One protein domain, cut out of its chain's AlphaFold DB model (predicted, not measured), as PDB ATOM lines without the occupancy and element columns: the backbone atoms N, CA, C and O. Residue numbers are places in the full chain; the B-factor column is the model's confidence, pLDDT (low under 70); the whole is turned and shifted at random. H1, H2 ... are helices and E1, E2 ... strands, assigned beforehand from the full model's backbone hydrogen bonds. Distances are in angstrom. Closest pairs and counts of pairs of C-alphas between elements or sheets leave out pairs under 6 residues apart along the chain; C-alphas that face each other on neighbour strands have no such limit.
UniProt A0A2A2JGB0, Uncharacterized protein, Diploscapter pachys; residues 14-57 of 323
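Overview. This is residues 14 to 57 of the 323 residues of an uncharacterized protein of Diploscapter pachys (UniProt A0A2A2JGB0). One helix, H1, packs on one face of a small sheet of two parallel strands, E1 and E2, and the two printed ends lie far apart along the longest axis. The printed part has 44 residues, in the order E1, H1, E2, and its class is mixed, helices and strands. It is only just compact, close to loose, with a radius of gyration of the C-alphas of 10.9 A, and flat, spanning 35 by 20 by 10 A.

Arrangement. E1, residues 21 to 26, H1, residues 29 to 42, and E2, residues 50 to 53, form a strand-helix-strand unit, two parallel neighbour strands with a helix between, whose crossover is right-handed. E1 and E2 are parallel at 43 degrees; N 25 and O 51 are within hydrogen-bond range at 2.9 A. The closest C-alphas of E1 and H1 are those of Ser 25 and Ile 32, 5.5 A apart; of H1 and E2, those of Ile 36 and Val 50, 6.8 A. In H1 every O i to N i+4 pair is within hydrogen-bond range.

Along the chain. E1 begins at C-alpha 21 (-7.096, 16.386, 43.269) and is 17.1 A long. H1 is 19.7 A long. E2, 10.4 A, ends at C-alpha 53 (-0.431, 29.064, 53.461).

Size, cuts and confidence. The C-alphas farthest apart, Ala 14 and His 56, are 35.1 A apart. The printed part has no cut, the link E1 to H1 is tight and the link H1 to E2 short, and no printed residue is under 70 in pLDDT.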
ATOM      1  N   ALA A  14     -16.186  12.361  38.292       95.88
ATOM      2  CA  ALA A  14     -17.233  13.361  38.499       95.88
ATOM      3  C   ALA A  14     -17.678  13.497  39.964       95.88
ATOM      4  O   ALA A  14     -18.214  14.542  40.328       95.88
ATOM      5  N   ARG A  15     -17.416  12.486  40.803       94.94
ATOM      6  CA  ARG A  15     -17.671  12.500  42.252       94.94
ATOM      7  C   ARG A  15     -16.607  13.256  43.047       94.94
ATOM      8  O   ARG A  15     -16.721  13.331  44.263       94.94
ATOM      9  N   MET A  16     -15.588  13.806  42.381       94.62
ATOM     10  CA  MET A  16     -14.527  14.602  42.996       94.62
ATOM     11  C   MET A  16     -13.696  13.810  44.027       94.62
ATOM     12  O   MET A  16     -13.599  14.177  45.194       94.62
ATOM     13  N   LEU A  17     -13.061  12.717  43.587       93.75
ATOM     14  CA  LEU A  17     -12.210  11.895  44.460       93.75
ATOM     15  C   LEU A  17     -11.002  12.704  44.989       93.75
ATOM     16  O   LEU A  17     -10.160  13.120  44.178       93.75
ATOM     17  N   PRO A  18     -10.861  12.919  46.314       91.50
ATOM     18  CA  PRO A  18      -9.767  13.710  46.892       91.50
ATOM     19  C   PRO A  18      -8.370  13.173  46.554       91.50
ATOM     20  O   PRO A  18      -7.390  13.917  46.490       91.50
ATOM     21  N   GLU A  19      -8.245  11.876  46.287       92.25
ATOM     22  CA  GLU A  19      -7.002  11.211  45.896       92.25
ATOM     23  C   GLU A  19      -6.513  11.675  44.518       92.25
ATOM     24  O   GLU A  19      -5.320  11.606  44.232       92.25
ATOM     25  N   GLN A  20      -7.404  12.202  43.672       94.44
ATOM     26  CA  GLN A  20      -7.068  12.678  42.330       94.44
ATOM     27  C   GLN A  20      -6.708  14.165  42.288       94.44
ATOM     28  O   GLN A  20      -6.141  14.612  41.288       94.44
ATOM     29  N   LEU A  21      -7.019  14.929  43.336       96.19
ATOM     30  CA  LEU A  21      -7.096  16.386  43.269       96.19
ATOM     31  C   LEU A  21      -6.235  17.061  44.340       96.19
ATOM     32  O   LEU A  21      -6.106  16.581  45.465       96.19
ATOM     33  N   HIS A  22      -5.686  18.220  43.995       97.12
ATOM     34  CA  HIS A  22      -5.121  19.165  44.948       97.12
ATOM     35  C   HIS A  22      -5.435  20.590  44.504       97.12
ATOM     36  O   HIS A  22      -4.980  21.036  43.453       97.12
ATOM     37  N   PHE A  23      -6.207  21.306  45.315       98.19
ATOM     38  CA  PHE A  23      -6.475  22.723  45.118       98.19
ATOM     39  C   PHE A  23      -5.710  23.511  46.173       98.19
ATOM     40  O   PHE A  23      -5.882  23.280  47.371       98.19
ATOM     41  N   ARG A  24      -4.882  24.458  45.736       98.19
ATOM     42  CA  ARG A  24      -4.145  25.366  46.612       98.19
ATOM     43  C   ARG A  24      -4.318  26.797  46.128       98.19
ATOM     44  O   ARG A  24      -4.339  27.049  44.928       98.19
ATOM     45  N   SER A  25      -4.440  27.740  47.047       98.44
ATOM     46  CA  SER A  25      -4.582  29.155  46.716       98.44
ATOM     47  C   SER A  25      -3.756  30.026  47.650       98.44
ATOM     48  O   SER A  25      -3.522  29.655  48.805       98.44
ATOM     49  N   SER A  26      -3.327  31.188  47.156       97.69
ATOM     50  CA  SER A  26      -2.747  32.222  48.011       97.69
ATOM     51  C   SER A  26      -3.762  32.643  49.080       97.69
ATOM     52  O   SER A  26      -4.972  32.619  48.845       97.69
ATOM     53  N   ALA A  27      -3.292  33.049  50.263       96.31
ATOM     54  CA  ALA A  27      -4.149  33.447  51.389       96.31
ATOM     55  C   ALA A  27      -4.821  34.827  51.206       96.31
ATOM     56  O   ALA A  27      -4.857  35.653  52.117       96.31
ATOM     57  N   ARG A  28      -5.314  35.122  50.001       95.75
ATOM     58  CA  ARG A  28      -6.127  36.301  49.693       95.75
ATOM     59  C   ARG A  28      -7.529  35.839  49.346       95.75
ATOM     60  O   ARG A  28      -7.679  34.987  48.478       95.75
ATOM     61  N   GLU A  29      -8.534  36.454  49.960       96.69
ATOM     62  CA  GLU A  29      -9.953  36.105  49.779       96.69
ATOM     63  C   GLU A  29     -10.320  35.948  48.300       96.69
ATOM     64  O   GLU A  29     -10.760  34.882  47.885       96.69
ATOM     65  N   ARG A  30      -9.977  36.938  47.462       94.44
ATOM     66  CA  ARG A  30     -10.225  36.882  46.011       94.44
ATOM     67  C   ARG A  30      -9.618  35.660  45.311       94.44
ATOM     68  O   ARG A  30     -10.203  35.147  44.360       94.44
ATOM     69  N   CYS A  31      -8.452  35.190  45.752       97.56
ATOM     70  CA  CYS A  31      -7.784  34.023  45.181       97.56
ATOM     71  C   CYS A  31      -8.446  32.738  45.687       97.56
ATOM     72  O   CYS A  31      -8.710  31.840  44.887       97.56
ATOM     73  N   ILE A  32      -8.765  32.658  46.983       97.62
ATOM     74  CA  ILE A  32      -9.455  31.511  47.589       97.62
ATOM     75  C   ILE A  32     -10.833  31.332  46.949       97.62
ATOM     76  O   ILE A  32     -11.135  30.257  46.435       97.62
ATOM     77  N   GLU A  33     -11.639  32.394  46.895       97.19
ATOM     78  CA  GLU A  33     -12.969  32.371  46.286       97.19
ATOM     79  C   GLU A  33     -12.919  31.980  44.813       97.19
ATOM     80  O   GLU A  33     -13.743  31.188  44.357       97.19
ATOM     81  N   THR A  34     -11.945  32.502  44.063       96.88
ATOM     82  CA  THR A  34     -11.764  32.123  42.659       96.88
ATOM     83  C   THR A  34     -11.480  30.628  42.537       96.88
ATOM     84  O   THR A  34     -12.131  29.946  41.746       96.88
ATOM     85  N   THR A  35     -10.556  30.089  43.338       97.75
ATOM     86  CA  THR A  35     -10.223  28.658  43.321       97.75
ATOM     87  C   THR A  35     -11.422  27.789  43.709       97.75
ATOM     88  O   THR A  35     -11.679  26.789  43.036       97.75
ATOM     89  N   ILE A  36     -12.194  28.191  44.725       97.50
ATOM     90  CA  ILE A  36     -13.430  27.508  45.132       97.50
ATOM     91  C   ILE A  36     -14.444  27.520  43.984       97.50
ATOM     92  O   ILE A  36     -14.935  26.462  43.599       97.50
ATOM     93  N   LYS A  37     -14.730  28.686  43.389       96.31
ATOM     94  CA  LYS A  37     -15.700  28.828  42.287       96.31
ATOM     95  C   LYS A  37     -15.302  28.003  41.063       96.31
ATOM     96  O   LYS A  37     -16.162  27.378  40.445       96.31
ATOM     97  N   VAL A  38     -14.008  27.946  40.736       95.12
ATOM     98  CA  VAL A  38     -13.487  27.063  39.681       95.12
ATOM     99  C   VAL A  38     -13.771  25.597  40.012       95.12
ATOM    100  O   VAL A  38     -14.296  24.881  39.162       95.12
ATOM    101  N   GLY A  39     -13.476  25.162  41.238       96.19
ATOM    102  CA  GLY A  39     -13.753  23.804  41.702       96.19
ATOM    103  C   GLY A  39     -15.243  23.443  41.659       96.19
ATOM    104  O   GLY A  39     -15.614  22.434  41.060       96.19
ATOM    105  N   LEU A  40     -16.108  24.309  42.194       96.62
ATOM    106  CA  LEU A  40     -17.566  24.136  42.174       96.62
ATOM    107  C   LEU A  40     -18.095  23.997  40.742       96.62
ATOM    108  O   LEU A  40     -18.879  23.095  40.451       96.62
ATOM    109  N   ALA A  41     -17.630  24.849  39.822       94.88
ATOM    110  CA  ALA A  41     -18.015  24.776  38.416       94.88
ATOM    111  C   ALA A  41     -17.482  23.507  37.724       94.88
ATOM    112  O   ALA A  41     -18.127  22.971  36.820       94.88
ATOM    113  N   MET A  42     -16.310  23.006  38.130       95.88
ATOM    114  CA  MET A  42     -15.772  21.738  37.632       95.88
ATOM    115  C   MET A  42     -16.626  20.545  38.070       95.88
ATOM    116  O   MET A  42     -16.922  19.680  37.246       95.88
ATOM    117  N   PHE A  43     -17.078  20.523  39.323       96.62
ATOM    118  CA  PHE A  43     -17.710  19.360  39.952       96.62
ATOM    119  C   PHE A  43     -19.194  19.566  40.293       96.62
ATOM    120  O   PHE A  43     -19.697  18.966  41.232       96.62
ATOM    121  N   SER A  44     -19.922  20.372  39.511       93.00
ATOM    122  CA  SER A  44     -21.383  20.556  39.645       93.00
ATOM    123  C   SER A  44     -21.842  20.910  41.065       93.00
ATOM    124  O   SER A  44     -22.846  20.398  41.548       93.00
ATOM    125  N   GLY A  45     -21.105  21.797  41.732       91.31
ATOM    126  CA  GLY A  45     -21.459  22.298  43.059       91.31
ATOM    127  C   GLY A  45     -20.959  21.453  44.232       91.31
ATOM    128  O   GLY A  45     -21.224  21.829  45.370       91.31
ATOM    129  N   ILE A  46     -20.209  20.367  43.998       93.50
ATOM    130  CA  ILE A  46     -19.553  19.625  45.086       93.50
ATOM    131  C   ILE A  46     -18.521  20.545  45.772       93.50
ATOM    132  O   ILE A  46     -17.640  21.070  45.081       93.50
ATOM    133  N   PRO A  47     -18.602  20.755  47.104       92.88
ATOM    134  CA  PRO A  47     -17.666  21.606  47.832       92.88
ATOM    135  C   PRO A  47     -16.208  21.175  47.653       92.88
ATOM    136  O   PRO A  47     -15.864  20.004  47.802       92.88
ATOM    137  N   VAL A  48     -15.338  22.148  47.376       92.44
ATOM    138  CA  VAL A  48     -13.909  21.916  47.140       92.44
ATOM    139  C   VAL A  48     -13.081  22.364  48.335       92.44
ATOM    140  O   VAL A  48     -13.153  23.520  48.742       92.44
ATOM    141  N   SER A  49     -12.245  21.463  48.857       93.88
ATOM    142  CA  SER A  49     -11.222  21.819  49.843       93.88
ATOM    143  C   SER A  49     -10.080  22.566  49.160       93.88
ATOM    144  O   SER A  49      -9.423  22.016  48.274       93.88
ATOM    145  N   VAL A  50      -9.831  23.807  49.580       97.38
ATOM    146  CA  VAL A  50      -8.732  24.642  49.081       97.38
ATOM    147  C   VAL A  50      -7.704  24.836  50.186       97.38
ATOM    148  O   VAL A  50      -7.983  25.441  51.217       97.38
ATOM    149  N   HIS A  51      -6.493  24.339  49.954       97.44
ATOM    150  CA  HIS A  51      -5.371  24.518  50.865       97.44
ATOM    151  C   HIS A  51      -4.761  25.912  50.701       97.44
ATOM    152  O   HIS A  51      -4.658  26.436  49.591       97.44
ATOM    153  N   THR A  52      -4.299  26.506  51.793       97.62
ATOM    154  CA  THR A  52      -3.614  27.799  51.760       97.62
ATOM    155  C   THR A  52      -2.467  27.834  52.760       97.62
ATOM    156  O   THR A  52      -2.410  27.024  53.683       97.62
ATOM    157  N   VAL A  53      -1.533  28.757  52.547       97.19
ATOM    158  CA  VAL A  53      -0.431  29.064  53.461       97.19
ATOM    159  C   VAL A  53      -0.528  30.555  53.787       97.19
ATOM    160  O   VAL A  53      -0.775  31.338  52.866       97.19
ATOM    161  N   PRO A  54      -0.359  30.981  55.055       95.44
ATOM    162  CA  PRO A  54      -0.385  32.395  55.414       95.44
ATOM    163  C   PRO A  54       0.525  33.232  54.510       95.44
ATOM    164  O   PRO A  54       1.656  32.850  54.230       95.44
ATOM    165  N   GLY A  55       0.056  34.403  54.067       89.31
ATOM    166  CA  GLY A  55       0.746  35.167  53.018       89.31
ATOM    167  C   GLY A  55       2.179  35.603  53.357       89.31
ATOM    168  O   GLY A  55       2.969  35.832  52.453       89.31
ATOM    169  N   HIS A  56       2.550  35.706  54.636       88.88
ATOM    170  CA  HIS A  56       3.933  36.009  55.026       88.88
ATOM    171  C   HIS A  56       4.891  34.814  54.863       88.88
ATOM    172  O   HIS A  56       6.098  35.030  54.769       88.88
ATOM    173  N   ASP A  57       4.352  33.597  54.767       91.88
ATOM    174  CA  ASP A  57       5.090  32.345  54.584       91.88
ATOM    175  C   ASP A  57       4.885  31.720  53.192       91.88
ATOM    176  O   ASP A  57       5.594  30.783  52.820       91.88
TER     177      ASP A  57